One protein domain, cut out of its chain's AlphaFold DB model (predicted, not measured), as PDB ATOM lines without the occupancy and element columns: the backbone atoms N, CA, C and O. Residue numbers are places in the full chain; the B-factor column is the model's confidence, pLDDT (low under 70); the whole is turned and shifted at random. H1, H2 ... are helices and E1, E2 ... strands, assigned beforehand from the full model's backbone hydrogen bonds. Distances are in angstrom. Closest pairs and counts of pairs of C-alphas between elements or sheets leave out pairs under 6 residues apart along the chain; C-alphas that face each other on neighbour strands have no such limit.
ATOM      1  N   LEU A  11      93.028  17.702   4.552       71.44
ATOM      2  CA  LEU A  11      93.904  17.390   3.420       71.44
ATOM      3  C   LEU A  11      93.076  17.300   2.139       71.44
ATOM      4  O   LEU A  11      91.960  16.778   2.144       71.44
ATOM      5  N   VAL A  12      93.632  17.823   1.046       73.94
ATOM      6  CA  VAL A  12      93.001  17.822  -0.275       73.94
ATOM      7  C   VAL A  12      93.884  17.047  -1.248       73.94
ATOM      8  O   VAL A  12      95.035  17.417  -1.455       73.94
ATOM      9  N   PHE A  13      93.351  15.988  -1.856       76.38
ATOM     10  CA  PHE A  13      94.054  15.153  -2.832       76.38
ATOM     11  C   PHE A  13      93.384  15.245  -4.205       76.38
ATOM     12  O   PHE A  13      92.332  14.650  -4.442       76.38
ATOM     13  N   THR A  14      94.004  15.953  -5.146       70.50
ATOM     14  CA  THR A  14      93.497  16.097  -6.520       70.50
ATOM     15  C   THR A  14      94.516  15.598  -7.540       70.50
ATOM     16  O   THR A  14      95.721  15.528  -7.287       70.50
ATOM     17  N   SER A  15      94.058  15.183  -8.721       62.62
ATOM     18  CA  SER A  15      94.953  14.865  -9.835       62.62
ATOM     19  C   SER A  15      95.685  16.129 -10.301       62.62
ATOM     20  O   SER A  15      95.153  17.234 -10.248       62.62
ATOM     21  N   SER A  16      96.934  15.964 -10.735       55.53
ATOM     22  CA  SER A  16      97.805  17.040 -11.212       55.53
ATOM     23  C   SER A  16      97.312  17.609 -12.549       55.53
ATOM     24  O   SER A  16      97.792  17.227 -13.612       55.53
ATOM     25  N   GLY A  17      96.328  18.506 -12.491       44.50
ATOM     26  CA  GLY A  17      95.995  19.452 -13.558       44.50
ATOM     27  C   GLY A  17      96.740  20.773 -13.348       44.50
ATOM     28  O   GLY A  17      97.097  21.096 -12.220       44.50
ATOM     29  N   ARG A  18      97.004  21.518 -14.432       39.25
ATOM     30  CA  ARG A  18      97.748  22.799 -14.490       39.25
ATOM     31  C   ARG A  18      97.078  23.944 -13.701       39.25
ATOM     32  O   ARG A  18      96.675  24.953 -14.268       39.25
ATOM     33  N   SER A  19      96.965  23.799 -12.393       40.00
ATOM     34  CA  SER A  19      96.497  24.825 -11.466       40.00
ATOM     35  C   SER A  19      97.519  24.918 -10.336       40.00
ATOM     36  O   SER A  19      98.080  23.908  -9.919       40.00
ATOM     37  N   SER A  20      97.780  26.128  -9.853       43.06
ATOM     38  CA  SER A  20      98.859  26.536  -8.935       43.06
ATOM     39  C   SER A  20      98.880  25.876  -7.536       43.06
ATOM     40  O   SER A  20      99.599  26.341  -6.659       43.06
ATOM     41  N   GLY A  21      98.138  24.783  -7.323       52.38
ATOM     42  CA  GLY A  21      98.079  24.008  -6.077       52.38
ATOM     43  C   GLY A  21      98.187  22.486  -6.261       52.38
ATOM     44  O   GLY A  21      97.844  21.745  -5.347       52.38
ATOM     45  N   ALA A  22      98.619  21.997  -7.429       58.97
ATOM     46  CA  ALA A  22      98.770  20.563  -7.673       58.97
ATOM     47  C   ALA A  22      99.943  19.964  -6.872       58.97
ATOM     48  O   ALA A  22     101.103  20.313  -7.090       58.97
ATOM     49  N   THR A  23      99.648  19.018  -5.982       69.75
ATOM     50  CA  THR A  23     100.640  18.273  -5.198       69.75
ATOM     51  C   THR A  23     101.053  16.969  -5.887       69.75
ATOM     52  O   THR A  23     100.296  16.331  -6.638       69.75
ATOM     53  N   THR A  24     102.289  16.538  -5.637       81.31
ATOM     54  CA  THR A  24     102.776  15.223  -6.081       81.31
ATOM     55  C   THR A  24     102.255  14.109  -5.168       81.31
ATOM     56  O   THR A  24     102.006  14.337  -3.985       81.31
ATOM     57  N   LYS A  25     102.149  12.877  -5.687       79.81
ATOM     58  CA  LYS A  25     101.727  11.703  -4.893       79.81
ATOM     59  C   LYS A  25     102.596  11.515  -3.640       79.81
ATOM     60  O   LYS A  25     102.095  11.171  -2.577       79.81
ATOM     61  N   PHE A  26     103.897  11.774  -3.770       77.31
ATOM     62  CA  PHE A  26     104.857  11.671  -2.674       77.31
ATOM     63  C   PHE A  26     104.622  12.734  -1.590       77.31
ATOM     64  O   PHE A  26     104.625  12.413  -0.405       77.31
ATOM     65  N   GLN A  27     104.363  13.985  -1.987       80.00
ATOM     66  CA  GLN A  27     104.031  15.058  -1.043       80.00
ATOM     67  C   GLN A  27     102.719  14.778  -0.306       80.00
ATOM     68  O   GLN A  27     102.670  14.934   0.910       80.00
ATOM     69  N   ASP A  28     101.684  14.320  -1.014       80.06
ATOM     70  CA  ASP A  28     100.396  13.947  -0.417       80.06
ATOM     71  C   ASP A  28     100.557  12.861   0.652       80.06
ATOM     72  O   ASP A  28     100.038  12.984   1.764       80.06
ATOM     73  N   PHE A  29     101.325  11.817   0.328       80.44
ATOM     74  CA  PHE A  29     101.596  10.711   1.236       80.44
ATOM     75  C   PHE A  29     102.349  11.165   2.493       80.44
ATOM     76  O   PHE A  29     101.944  10.825   3.605       80.44
ATOM     77  N   ASN A  30     103.412  11.959   2.337       80.56
ATOM     78  CA  ASN A  30     104.195  12.446   3.476       80.56
ATOM     79  C   ASN A  30     103.397  13.423   4.342       80.56
ATOM     80  O   ASN A  30     103.407  13.290   5.562       80.56
ATOM     81  N   ASN A  31     102.628  14.328   3.728       80.19
ATOM     82  CA  ASN A  31     101.740  15.233   4.457       80.19
ATOM     83  C   ASN A  31     100.739  14.456   5.320       80.19
ATOM     84  O   ASN A  31     100.560  14.781   6.493       80.19
ATOM     85  N   PHE A  32     100.123  13.404   4.770       80.06
ATOM     86  CA  PHE A  32      99.220  12.543   5.532       80.06
ATOM     87  C   PHE A  32      99.946  11.808   6.659       80.06
ATOM     88  O   PHE A  32      99.442  11.740   7.778       80.06
ATOM     89  N   LYS A  33     101.132  11.259   6.381       80.06
ATOM     90  CA  LYS A  33     101.929  10.511   7.359       80.06
ATOM     91  C   LYS A  33     102.351  11.374   8.552       80.06
ATOM     92  O   LYS A  33     102.311  10.891   9.678       80.06
ATOM     93  N   GLU A  34     102.768  12.611   8.305       80.50
ATOM     94  CA  GLU A  34     103.296  13.509   9.337       80.50
ATOM     95  C   GLU A  34     102.195  14.227  10.117       80.50
ATOM     96  O   GLU A  34     102.290  14.361  11.334       80.50
ATOM     97  N   LYS A  35     101.154  14.703   9.423       79.44
ATOM     98  CA  LYS A  35     100.142  15.592  10.012       79.44
ATOM     99  C   LYS A  35      98.817  14.895  10.307       79.44
ATOM    100  O   LYS A  35      98.044  15.382  11.129       79.44
ATOM    101  N   GLY A  36      98.533  13.783   9.626       76.75
ATOM    102  CA  GLY A  36      97.196  13.200   9.576       76.75
ATOM    103  C   GLY A  36      96.155  14.159   8.983       76.75
ATOM    104  O   GLY A  36      96.467  15.251   8.504       76.75
ATOM    105  N   SER A  37      94.890  13.748   9.021       77.88
ATOM    106  CA  SER A  37      93.756  14.614   8.683       77.88
ATOM    107  C   SER A  37      92.500  14.190   9.423       77.88
ATOM    108  O   SER A  37      92.171  13.002   9.431       77.88
ATOM    109  N   THR A  38      91.757  15.162   9.943       81.06
ATOM    110  CA  THR A  38      90.391  14.952  10.445       81.06
ATOM    111  C   THR A  38      89.383  14.939   9.295       81.06
ATOM    112  O   THR A  38      88.431  14.162   9.313       81.06
ATOM    113  N   VAL A  39      89.604  15.769   8.269       86.38
ATOM    114  CA  VAL A  39      88.777  15.822   7.054       86.38
ATOM    115  C   VAL A  39      89.644  15.561   5.832       86.38
ATOM    116  O   VAL A  39      90.684  16.190   5.650       86.38
ATOM    117  N   LEU A  40      89.198  14.652   4.970       88.31
ATOM    118  CA  LEU A  40      89.872  14.357   3.716       88.31
ATOM    119  C   LEU A  40      88.947  14.651   2.536       88.31
ATOM    120  O   LEU A  40      87.879  14.057   2.423       88.31
ATOM    121  N   VAL A  41      89.383  15.540   1.645       90.06
ATOM    122  CA  VAL A  41      88.707  15.846   0.379       90.06
ATOM    123  C   VAL A  41      89.560  15.280  -0.745       90.06
ATOM    124  O   VAL A  41      90.725  15.639  -0.873       90.06
ATOM    125  N   ALA A  42      89.029  14.376  -1.561       90.31
ATOM    126  CA  ALA A  42      89.845  13.713  -2.572       90.31
ATOM    127  C   ALA A  42      89.069  13.378  -3.841       90.31
ATOM    128  O   ALA A  42      87.888  13.037  -3.783       90.31
ATOM    129  N   THR A  43      89.758  13.386  -4.984       92.31
ATOM    130  CA  THR A  43      89.252  12.711  -6.183       92.31
ATOM    131  C   THR A  43      89.471  11.198  -6.052       92.31
ATOM    132  O   THR A  43      90.533  10.779  -5.570       92.31
ATOM    133  N   PRO A  44      88.527  10.344  -6.505       94.44
ATOM    134  CA  PRO A  44      88.666   8.892  -6.369       94.44
ATOM    135  C   PRO A  44      89.962   8.348  -6.980       94.44
ATOM    136  O   PRO A  44      90.613   7.487  -6.390       94.44
ATOM    137  N   GLY A  45      90.372   8.894  -8.132       91.44
ATOM    138  CA  GLY A  45      91.619   8.523  -8.803       91.44
ATOM    139  C   GLY A  45      92.856   8.762  -7.938       91.44
ATOM    140  O   GLY A  45      93.628   7.833  -7.716       91.44
ATOM    141  N   ARG A  46      93.027   9.971  -7.380       88.31
ATOM    142  CA  ARG A  46      94.209  10.283  -6.561       88.31
ATOM    143  C   ARG A  46      94.228   9.481  -5.261       88.31
ATOM    144  O   ARG A  46      95.287   8.994  -4.877       88.31
ATOM    145  N   LEU A  47      93.083   9.319  -4.596       90.81
ATOM    146  CA  LEU A  47      93.019   8.521  -3.371       90.81
ATOM    147  C   LEU A  47      93.343   7.046  -3.642       90.81
ATOM    148  O   LEU A  47      94.111   6.445  -2.898       90.81
ATOM    149  N   THR A  48      92.823   6.481  -4.733       90.75
ATOM    150  CA  THR A  48      93.136   5.103  -5.140       90.75
ATOM    151  C   THR A  48      94.620   4.943  -5.449       90.75
ATOM    152  O   THR A  48      95.244   4.007  -4.956       90.75
ATOM    153  N   ASP A  49      95.214   5.891  -6.176       87.50
ATOM    154  CA  ASP A  49      96.652   5.897  -6.446       87.50
ATOM    155  C   ASP A  49      97.480   5.876  -5.156       87.50
ATOM    156  O   ASP A  49      98.479   5.170  -5.089       87.50
ATOM    157  N   LEU A  50      97.080   6.628  -4.128       85.56
ATOM    158  CA  LEU A  50      97.780   6.681  -2.842       85.56
ATOM    159  C   LEU A  50      97.585   5.409  -1.996       85.56
ATOM    160  O   LEU A  50      98.505   4.980  -1.294       85.56
ATOM    161  N   ILE A  51      96.411   4.780  -2.080       86.19
ATOM    162  CA  ILE A  51      96.151   3.465  -1.477       86.19
ATOM    163  C   ILE A  51      97.067   2.412  -2.117       86.19
ATOM    164  O   ILE A  51      97.765   1.691  -1.400       86.19
ATOM    165  N   LEU A  52      97.099   2.358  -3.454       81.56
ATOM    166  CA  LEU A  52      97.855   1.365  -4.223       81.56
ATOM    167  C   LEU A  52      99.368   1.602  -4.173       81.56
ATOM    168  O   LEU A  52     100.128   0.651  -4.010       81.56
ATOM    169  N   ALA A  53      99.822   2.855  -4.251       73.00
ATOM    170  CA  ALA A  53     101.241   3.191  -4.162       73.00
ATOM    171  C   ALA A  53     101.846   2.736  -2.827       73.00
ATOM    172  O   ALA A  53     102.956   2.213  -2.810       73.00
ATOM    173  N   GLY A  54     101.105   2.867  -1.722       60.94
ATOM    174  CA  GLY A  54     101.556   2.364  -0.424       60.94
ATOM    175  C   GLY A  54     101.431   0.846  -0.251       60.94
ATOM    176  O   GLY A  54     102.066   0.309   0.647       60.94
ATOM    177  N   ALA A  55     100.665   0.145  -1.097       54.09
ATOM    178  CA  ALA A  55     100.593  -1.320  -1.093       54.09
ATOM    179  C   ALA A  55     101.821  -1.972  -1.767       54.09
ATOM    180  O   ALA A  55     102.219  -3.070  -1.392       54.09
ATOM    181  N   ILE A  56     102.455  -1.281  -2.722       49.03
ATOM    182  CA  ILE A  56     103.649  -1.766  -3.443       49.03
ATOM    183  C   ILE A  56     104.916  -1.711  -2.569       49.03
ATOM    184  O   ILE A  56     105.868  -2.443  -2.819       49.03
ATOM    185  N   VAL A  57     104.936  -0.897  -1.509       46.69
ATOM    186  CA  VAL A  57     106.089  -0.801  -0.588       46.69
ATOM    187  C   VAL A  57     106.125  -1.963   0.423       46.69
ATOM    188  O   VAL A  57     107.093  -2.101   1.160       46.69
ATOM    189  N   ASP A  58     105.106  -2.830   0.439       45.88
ATOM    190  CA  ASP A  58     104.909  -3.870   1.458       45.88
ATOM    191  C   ASP A  58     105.154  -5.302   0.918       45.88
ATOM    192  O   ASP A  58     104.430  -6.247   1.236       45.88
ATOM    193  N   TYR A  59     106.205  -5.493   0.103       40.16
ATOM    194  CA  TYR A  59     106.716  -6.823  -0.286       40.16
ATOM    195  C   TYR A  59     107.431  -7.519   0.894       40.16
ATOM    196  O   TYR A  59     108.630  -7.783   0.844       40.16
ATOM    197  N   GLY A  60     106.702  -7.821   1.974       42.59
ATOM    198  CA  GLY A  60     107.192  -8.715   3.035       42.59
ATOM    199  C   GLY A  60     106.790  -8.385   4.475       42.59
ATOM    200  O   GLY A  60     107.067  -9.191   5.357       42.59
ATOM    201  N   LEU A  61     106.120  -7.256   4.737       42.94
ATOM    202  CA  LEU A  61     105.748  -6.807   6.090       42.94
ATOM    203  C   LEU A  61     104.226  -6.644   6.261       42.94
ATOM    204  O   LEU A  61     103.751  -5.744   6.935       42.94
ATOM    205  N   GLY A  62     103.450  -7.557   5.671       44.41
ATOM    206  CA  GLY A  62     102.042  -7.803   5.998       44.41
ATOM    207  C   GLY A  62     101.148  -6.571   6.214       44.41
ATOM    208  O   GLY A  62     100.888  -6.210   7.349       44.41
ATOM    209  N   ASN A  63     100.548  -6.028   5.150       48.34
ATOM    210  CA  ASN A  63      99.287  -5.256   5.140       48.34
ATOM    211  C   ASN A  63      99.084  -4.108   6.170       48.34
ATOM    212  O   ASN A  63      97.948  -3.640   6.321       48.34
ATOM    213  N   MET A  64     100.116  -3.616   6.862       50.44
ATOM    214  CA  MET A  64      99.946  -2.726   8.025       50.44
ATOM    215  C   MET A  64     100.840  -1.474   8.017       50.44
ATOM    216  O   MET A  64     100.853  -0.742   9.007       50.44
ATOM    217  N   ALA A  65     101.529  -1.156   6.910       66.38
ATOM    218  CA  ALA A  65     102.435  -0.001   6.852       66.38
ATOM    219  C   ALA A  65     101.881   1.264   6.155       66.38
ATOM    220  O   ALA A  65     102.461   2.338   6.324       66.38
ATOM    221  N   ASN A  66     100.772   1.202   5.401       76.88
ATOM    222  CA  ASN A  66     100.236   2.393   4.722       76.88
ATOM    223  C   ASN A  66      99.393   3.259   5.695       76.88
ATOM    224  O   ASN A  66      98.278   2.855   6.057       76.88
ATOM    225  N   PRO A  67      99.861   4.464   6.094       80.19
ATOM    226  CA  PRO A  67      99.142   5.328   7.030       80.19
ATOM    227  C   PRO A  67      97.764   5.736   6.496       80.19
ATOM    228  O   PRO A  67      96.824   5.858   7.279       80.19
ATOM    229  N   ILE A  68      97.609   5.856   5.175       83.81
ATOM    230  CA  ILE A  68      96.337   6.199   4.528       83.81
ATOM    231  C   ILE A  68      95.328   5.071   4.729       83.81
ATOM    232  O   ILE A  68      94.210   5.326   5.168       83.81
ATOM    233  N   ILE A  69      95.724   3.813   4.500       85.06
ATOM    234  CA  ILE A  69      94.849   2.652   4.744       85.06
ATOM    235  C   ILE A  69      94.439   2.597   6.218       85.06
ATOM    236  O   ILE A  69      93.270   2.360   6.524       85.06
ATOM    237  N   ARG A  70      95.376   2.850   7.141       84.44
ATOM    238  CA  ARG A  70      95.069   2.916   8.577       84.44
ATOM    239  C   ARG A  70      94.032   4.001   8.882       84.44
ATOM    240  O   ARG A  70      93.080   3.716   9.602       84.44
ATOM    241  N   GLY A  71      94.182   5.198   8.313       84.75
ATOM    242  CA  GLY A  71      93.222   6.293   8.477       84.75
ATOM    243  C   GLY A  71      91.841   5.985   7.887       84.75
ATOM    244  O   GLY A  71      90.823   6.249   8.524       84.75
ATOM    245  N   LEU A  72      91.790   5.346   6.714       87.94
ATOM    246  CA  LEU A  72      90.535   4.919   6.083       87.94
ATOM    247  C   LEU A  72      89.782   3.876   6.921       87.94
ATOM    248  O   LEU A  72      88.554   3.915   6.991       87.94
ATOM    249  N   ARG A  73      90.497   2.979   7.613       88.81
ATOM    250  CA  ARG A  73      89.889   1.979   8.509       88.81
ATOM    251  C   ARG A  73      89.232   2.591   9.750       88.81
ATOM    252  O   ARG A  73      88.347   1.956  10.317       88.81
ATOM    253  N   SER A  74      89.625   3.802  10.152       87.75
ATOM    254  CA  SER A  74      89.017   4.554  11.263       87.75
ATOM    255  C   SER A  74      87.938   5.556  10.826       87.75
ATOM    256  O   SER A  74      87.491   6.361  11.634       87.75
ATOM    257  N   MET A  75      87.527   5.552   9.555       88.56
ATOM    258  CA  MET A  75      86.632   6.575   9.015       88.56
ATOM    259  C   MET A  75      85.174   6.408   9.477       88.56
ATOM    260  O   MET A  75      84.577   5.345   9.317       88.56
ATOM    261  N   GLU A  76      84.557   7.484   9.968       91.12
ATOM    262  CA  GLU A  76      83.183   7.441  10.497       91.12
ATOM    263  C   GLU A  76      82.106   7.946   9.526       91.12
ATOM    264  O   GLU A  76      80.934   7.564   9.643       91.12
ATOM    265  N   VAL A  77      82.478   8.831   8.596       92.81
ATOM    266  CA  VAL A  77      81.555   9.527   7.688       92.81
ATOM    267  C   VAL A  77      82.112   9.520   6.268       92.81
ATOM    268  O   VAL A  77      83.230   9.971   6.047       92.81
ATOM    269  N   LEU A  78      81.322   9.023   5.312       94.50
ATOM    270  CA  LEU A  78      81.577   9.110   3.870       94.50
ATOM    271  C   LEU A  78      80.587  10.081   3.233       94.50
ATOM    272  O   LEU A  78      79.384   9.954   3.466       94.50
ATOM    273  N   ILE A  79      81.071  10.981   2.384       94.88
ATOM    274  CA  ILE A  79      80.231  11.806   1.516       94.88
ATOM    275  C   ILE A  79      80.647  11.542   0.070       94.88
ATOM    276  O   ILE A  79      81.819  11.681  -0.270       94.88
ATOM    277  N   LEU A  80      79.688  11.136  -0.757       94.94
ATOM    278  CA  LEU A  80      79.828  11.058  -2.208       94.94
ATOM    279  C   LEU A  80      78.936  12.141  -2.803       94.94
ATOM    280  O   LEU A  80      77.716  12.003  -2.766       94.94
ATOM    281  N   ASP A  81      79.549  13.219  -3.276       94.25
ATOM    282  CA  ASP A  81      78.857  14.323  -3.941       94.25
ATOM    283  C   ASP A  81      78.967  14.193  -5.463       94.25
ATOM    284  O   ASP A  81      79.918  13.583  -5.957       94.25
ATOM    285  N   GLU A  82      77.978  14.723  -6.186       94.56
ATOM    286  CA  GLU A  82      77.828  14.575  -7.643       94.56
ATOM    287  C   GLU A  82      78.063  13.121  -8.119       94.56
ATOM    288  O   GLU A  82      78.847  12.847  -9.033       94.56
ATOM    289  N   ALA A  83      77.429  12.154  -7.442       94.38
ATOM    290  CA  ALA A  83      77.726  10.732  -7.629       94.38
ATOM    291  C   ALA A  83      77.492  10.240  -9.069       94.38
ATOM    292  O   ALA A  83      78.218   9.373  -9.552       94.38
ATOM    293  N   ASP A  84      76.509  10.803  -9.766       93.56
ATOM    294  CA  ASP A  84      76.290  10.585 -11.193       93.56
ATOM    295  C   ASP A  84      77.479  11.042 -12.043       93.56
ATOM    296  O   ASP A  84      77.995  10.244 -12.829       93.56
ATOM    297  N   ARG A  85      77.994  12.257 -11.823       94.38
ATOM    298  CA  ARG A  85      79.188  12.747 -12.529       94.38
ATOM    299  C   ARG A  85      80.420  11.900 -12.246       94.38
ATOM    300  O   ARG A  85      81.177  11.600 -13.166       94.38
ATOM    301  N   LEU A  86      80.622  11.458 -11.003       94.19
ATOM    302  CA  LEU A  86      81.730  10.552 -10.676       94.19
ATOM    303  C   LEU A  86      81.670   9.257 -11.511       94.19
ATOM    304  O   LEU A  86      82.701   8.765 -11.976       94.19
ATOM    305  N   LEU A  87      80.469   8.717 -11.729       93.69
ATOM    306  CA  LEU A  87      80.255   7.517 -12.540       93.69
ATOM    307  C   LEU A  87      80.409   7.795 -14.044       93.69
ATOM    308  O   LEU A  87      80.973   6.960 -14.760       93.69
ATOM    309  N   GLU A  88      79.952   8.951 -14.530       93.56
ATOM    310  CA  GLU A  88      80.159   9.417 -15.910       93.56
ATOM    311  C   GLU A  88      81.646   9.589 -16.240       93.56
ATOM    312  O   GLU A  88      82.090   9.182 -17.310       93.56
ATOM    313  N   MET A  89      82.438  10.085 -15.286       92.31
ATOM    314  CA  MET A  89      83.898  10.199 -15.398       92.31
ATOM    315  C   MET A  89      84.632   8.849 -15.339       92.31
ATOM    316  O   MET A  89      85.858   8.807 -15.441       92.31
ATOM    317  N   GLY A  90      83.911   7.738 -15.157       93.75
ATOM    318  CA  GLY A  90      84.491   6.397 -15.107       93.75
ATOM    319  C   GLY A  90      85.152   6.041 -13.773       93.75
ATOM    320  O   GLY A  90      85.889   5.059 -13.716       93.75
ATOM    321  N   PHE A  91      84.877   6.777 -12.685       95.12
ATOM    322  CA  PHE A  91      85.490   6.516 -11.374       95.12
ATOM    323  C   PHE A  91      84.901   5.331 -10.599       95.12
ATOM    324  O   PHE A  91      85.252   5.101  -9.443       95.12
ATOM    325  N   GLU A  92      84.016   4.555 -11.213       92.94
ATOM    326  CA  GLU A  92      83.314   3.447 -10.566       92.94
ATOM    327  C   GLU A  92      84.275   2.411  -9.958       92.94
ATOM    328  O   GLU A  92      84.135   2.030  -8.795       92.94
ATOM    329  N   SER A  93      85.310   2.011 -10.704       93.12
ATOM    330  CA  SER A  93      86.299   1.031 -10.228       93.12
ATOM    331  C   SER A  93      87.119   1.544  -9.032       93.12
ATOM    332  O   SER A  93      87.378   0.810  -8.075       93.12
ATOM    333  N   GLN A  94      87.469   2.829  -9.051       95.00
ATOM    334  CA  GLN A  94      88.211   3.517  -8.001       95.00
ATOM    335  C   GLN A  94      87.352   3.650  -6.743       95.00
ATOM    336  O   GLN A  94      87.811   3.338  -5.648       95.00
ATOM    337  N   ILE A  95      86.081   4.035  -6.894       94.81
ATOM    338  CA  ILE A  95      85.132   4.116  -5.779       94.81
ATOM    339  C   ILE A  95      84.955   2.740  -5.135       94.81
ATOM    340  O   ILE A  95      85.113   2.626  -3.922       94.81
ATOM    341  N   ASN A  96      84.716   1.687  -5.919       92.44
ATOM    342  CA  ASN A  96      84.588   0.324  -5.392       92.44
ATOM    343  C   ASN A  96      85.851  -0.132  -4.644       92.44
ATOM    344  O   ASN A  96      85.756  -0.732  -3.571       92.44
ATOM    345  N   THR A  97      87.030   0.223  -5.160       91.69
ATOM    346  CA  THR A  97      88.308  -0.026  -4.480       91.69
ATOM    347  C   THR A  97      88.362   0.705  -3.140       91.69
ATOM    348  O   THR A  97      88.597   0.068  -2.117       91.69
ATOM    349  N   ILE A  98      88.075   2.010  -3.107       92.38
ATOM    350  CA  ILE A  98      88.064   2.811  -1.873       92.38
ATOM    351  C   ILE A  98      87.081   2.221  -0.857       92.38
ATOM    352  O   ILE A  98      87.470   1.971   0.284       92.38
ATOM    353  N   LEU A  99      85.840   1.932  -1.269       92.50
ATOM    354  CA  LEU A  99      84.792   1.365  -0.412       92.50
ATOM    355  C   LEU A  99      85.229   0.056   0.267       92.50
ATOM    356  O   LEU A  99      84.809  -0.193   1.398       92.50
ATOM    357  N   SER A 100      86.081  -0.749  -0.382       90.31
ATOM    358  CA  SER A 100      86.601  -2.009   0.171       90.31
ATOM    359  C   SER A 100      87.547  -1.826   1.370       90.31
ATOM    360  O   SER A 100      87.645  -2.719   2.213       90.31
ATOM    361  N   PHE A 101      88.193  -0.660   1.494       89.81
ATOM    362  CA  PHE A 101      89.075  -0.324   2.618       89.81
ATOM    363  C   PHE A 101      88.349   0.390   3.769       89.81
ATOM    364  O   PHE A 101      88.913   0.517   4.858       89.81
ATOM    365  N   LEU A 102      87.109   0.846   3.556       91.62
ATOM    366  CA  LEU A 102      86.325   1.566   4.562       91.62
ATOM    367  C   LEU A 102      85.613   0.608   5.532       91.62
ATOM    368  O   LEU A 102      85.137  -0.458   5.126       91.62
ATOM    369  N   PRO A 103      85.425   0.994   6.807       90.88
ATOM    370  CA  PRO A 103      84.667   0.189   7.758       90.88
ATOM    371  C   PRO A 103      83.208   0.035   7.312       90.88
ATOM    372  O   PRO A 103      82.572   0.986   6.854       90.88
ATOM    373  N   LYS A 104      82.645  -1.171   7.480       87.06
ATOM    374  CA  LYS A 104      81.233  -1.460   7.149       87.06
ATOM    375  C   LYS A 104      80.249  -0.646   7.993       87.06
ATOM    376  O   LYS A 104      79.142  -0.358   7.542       87.06
ATOM    377  N   GLN A 105      80.624  -0.324   9.230       88.88
ATOM    378  CA  GLN A 105      79.838   0.514  10.126       88.88
ATOM    379  C   GLN A 105      80.345   1.952  10.028       88.88
ATOM    380  O   GLN A 105      81.327   2.315  10.662       88.88
ATOM    381  N   ARG A 106      79.663   2.747   9.205       92.38
ATOM    382  CA  ARG A 106      79.909   4.177   9.008       92.38
ATOM    383  C   ARG A 106      78.615   4.864   8.588       92.38
ATOM    384  O   ARG A 106      77.679   4.202   8.133       92.38
ATOM    385  N   ARG A 107      78.566   6.186   8.711       92.38
ATOM    386  CA  ARG A 107      77.510   7.003   8.103       92.38
ATOM    387  C   ARG A 107      77.926   7.334   6.675       92.38
ATOM    388  O   ARG A 107      79.064   7.731   6.454       92.38
ATOM    389  N   THR A 108      77.016   7.187   5.722       94.31
ATOM    390  CA  THR A 108      77.280   7.529   4.321       94.31
ATOM    391  C   THR A 108      76.183   8.460   3.819       94.31
ATOM    392  O   THR A 108      75.008   8.100   3.879       94.31
ATOM    393  N   GLY A 109      76.568   9.636   3.328       94.50
ATOM    394  CA  GLY A 109      75.725  10.510   2.518       94.50
ATOM    395  C   GLY A 109      76.089  10.350   1.044       94.50
ATOM    396  O   GLY A 109      77.262  10.445   0.692       94.50
ATOM    397  N   LEU A 110      75.099  10.083   0.196       95.00
ATOM    398  CA  LEU A 110      75.262  10.054  -1.256       95.00
ATOM    399  C   LEU A 110      74.325  11.097  -1.852       95.00
ATOM    400  O   LEU A 110      73.112  11.018  -1.660       95.00
ATOM    401  N   PHE A 111      74.908  12.061  -2.554       94.19
ATOM    402  CA  PHE A 111      74.232  13.184  -3.182       94.19
ATOM    403  C   PHE A 111      74.432  13.080  -4.695       94.19
ATOM    404  O   PHE A 111      75.535  12.844  -5.183       94.19
ATOM    405  N   SER A 112      73.333  13.173  -5.437       94.25
ATOM    406  CA  SER A 112      73.311  13.010  -6.890       94.25
ATOM    407  C   SER A 112      72.175  13.848  -7.456       94.25
ATOM    408  O   SER A 112      71.093  13.881  -6.860       94.25
ATOM    409  N   ALA A 113      72.406  14.506  -8.591       91.62
ATOM    410  CA  ALA A 113      71.359  15.256  -9.283       91.62
ATOM    411  C   ALA A 113      70.402  14.306 -10.019       91.62
ATOM    412  O   ALA A 113      69.198  14.552 -10.088       91.62
ATOM    413  N   THR A 114      70.927  13.190 -10.526       88.38
ATOM    414  CA  THR A 114      70.165  12.184 -11.268       88.38
ATOM    415  C   THR A 114      70.079  10.849 -10.528       88.38
ATOM    416  O   THR A 114      70.881  10.528  -9.647       88.38
ATOM    417  N   GLN A 115      69.075  10.046 -10.891       84.62
ATOM    418  CA  GLN A 115      68.857   8.690 -10.377       84.62
ATOM    419  C   GLN A 115      69.033   7.674 -11.505       84.62
ATOM    420  O   GLN A 115      68.066   7.171 -12.074       84.62
ATOM    421  N   THR A 116      70.284   7.396 -11.857       89.31
ATOM    422  CA  THR A 116      70.612   6.362 -12.845       89.31
ATOM    423  C   THR A 116      70.724   4.988 -12.180       89.31
ATOM    424  O   THR A 116      70.937   4.879 -10.971       89.31
ATOM    425  N   THR A 117      70.637   3.913 -12.968       90.31
ATOM    426  CA  THR A 117      70.866   2.541 -12.475       90.31
ATOM    427  C   THR A 117      72.250   2.383 -11.846       90.31
ATOM    428  O   THR A 117      72.379   1.754 -10.802       90.31
ATOM    429  N   ARG A 118      73.268   3.041 -12.412       91.94
ATOM    430  CA  ARG A 118      74.638   3.041 -11.875       91.94
ATOM    431  C   ARG A 118      74.716   3.713 -10.498       91.94
ATOM    432  O   ARG A 118      75.419   3.227  -9.617       91.94
ATOM    433  N   VAL A 119      73.957   4.792 -10.278       91.38
ATOM    434  CA  VAL A 119      73.831   5.414  -8.946       91.38
ATOM    435  C   VAL A 119      73.126   4.467  -7.970       91.38
ATOM    436  O   VAL A 119      73.551   4.355  -6.822       91.38
ATOM    437  N   GLU A 120      72.090   3.737  -8.396       90.44
ATOM    438  CA  GLU A 120      71.447   2.728  -7.540       90.44
ATOM    439  C   GLU A 120      72.398   1.594  -7.144       90.44
ATOM    440  O   GLU A 120      72.387   1.157  -5.990       90.44
ATOM    441  N   ASP A 121      73.232   1.127  -8.071       90.81
ATOM    442  CA  ASP A 121      74.234   0.097  -7.796       90.81
ATOM    443  C   ASP A 121      75.286   0.600  -6.803       90.81
ATOM    444  O   ASP A 121      75.615  -0.093  -5.834       90.81
ATOM    445  N   LEU A 122      75.714   1.856  -6.946       90.50
ATOM    446  CA  LEU A 122      76.580   2.513  -5.973       90.50
ATOM    447  C   LEU A 122      75.912   2.644  -4.592       90.50
ATOM    448  O   LEU A 122      76.564   2.418  -3.570       90.50
ATOM    449  N   VAL A 123      74.609   2.941  -4.532       89.50
ATOM    450  CA  VAL A 123      73.849   2.955  -3.270       89.50
ATOM    451  C   VAL A 123      73.868   1.577  -2.607       89.50
ATOM    452  O   VAL A 123      74.111   1.484  -1.403       89.50
ATOM    453  N   ARG A 124      73.657   0.503  -3.379       88.69
ATOM    454  CA  ARG A 124      73.682  -0.882  -2.875       88.69
ATOM    455  C   ARG A 124      75.066  -1.284  -2.358       88.69
ATOM    456  O   ARG A 124      75.145  -1.997  -1.360       88.69
ATOM    457  N   ALA A 125      76.137  -0.824  -3.005       86.31
ATOM    458  CA  ALA A 125      77.512  -1.126  -2.609       86.31
ATOM    459  C   ALA A 125      78.004  -0.283  -1.415       86.31
ATOM    460  O   ALA A 125      78.759  -0.767  -0.569       86.31
ATOM    461  N   GLY A 126      77.600   0.989  -1.342       83.12
ATOM    462  CA  GLY A 126      78.193   1.977  -0.437       83.12
ATOM    463  C   GLY A 126      77.401   2.295   0.833       83.12
ATOM    464  O   GLY A 126      77.984   2.848   1.777       83.12
ATOM    465  N   LEU A 127      76.094   1.999   0.871       85.81
ATOM    466  CA  LEU A 127      75.193   2.386   1.961       85.81
ATOM    467  C   LEU A 127      74.577   1.164   2.658       85.81
ATOM    468  O   LEU A 127      74.248   0.154   2.044       85.81
TER     469      LEU A 127
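Overview. This is residues 11 to 127 of the 209 residues of a protein of Schistosoma curassoni (UniProt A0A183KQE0). Two small halves sit side by side: one has the strand pair E1 and E2 with H1, H2 and H3, the other the strand pair E3 and E4 with H4, H5 and H6, and H5 packs on H2 and H3 where the halves meet. A long loop, residues 14 to 24, reaches out from the first half. The printed part has 117 residues, with six named helices and four named strands in the order E1 H1 E2 H2 H3 E3 H4 H5 E4 H6; both two-stranded sheets are parallel, and the class is mixed, helices and strands. It is compact, with a radius of gyration of the C-alphas of 14.6 A, and spans 41 by 36 by 25 A.

Arrangement. E3, residues 77 to 80, and E4, residues 107 to 110, are parallel neighbours at 10 degrees; N 78 and O 107 are within hydrogen-bond range at 2.8 A. With H4, residues 83 to 88, and H5, residues 92 to 101, between them, they form a strand-helix-strand unit, two parallel neighbour strands joined through helices, with a right-handed crossover. H6, residues 117 to 126, touches H4 at a steep tilt of 56 degrees, opposite ways; their closest C-alphas, of Asp 84 and Val 119, are 6.2 A apart. H5 is close to H6 but not clearly touching, the closest C-alphas being those of Leu 99 and Gly 126, 6.6 A. H2, residues 44 to 56, touches H5 with residues 44 to 48 alone, at a steep tilt of 53 degrees; the closest C-alphas, of Pro 44 and Gln 94, are 5.6 A apart. H1, residues 25 to 35, and H2 touch about perpendicular, at 82 degrees, through residues 46 to 50 of H2 alone; the closest C-alphas are those of Lys 25 and Leu 50, 6.7 A. H3, residues 67 to 73, touches H1, closest at the C-alphas of Lys 33 and Pro 67, 5.9 A. E1, residues 11 to 13, and E2, residues 39 to 42, are parallel neighbours at 11 degrees, with N 13 and O 41 within hydrogen-bond range at 2.8 A; with H1 they form another such unit, also right-handed. E2 and E3 are apart. Every O i to N i+4 pair is within hydrogen-bond range in H1, H2, H3, H4 and H6, and 5 of 6 in H5.

Along the chain. E1 begins at C-alpha 11 (93.904, 17.390, 3.420), and H6 ends at C-alpha 126 (78.193, 1.977, -0.437). H2 is 18.6 A long, H1 15.5 A, H5 14.9 A and H6 14.1 A.

Size, cuts and confidence. The C-alphas farthest apart, of Gly 60 and Thr 114, are 44.9 A apart. The printed part has no cut. The link E1 to H1 is long. Mean pLDDT of the printed part is 81.1; residues 15 to 23 and 54 to 65 are under 70.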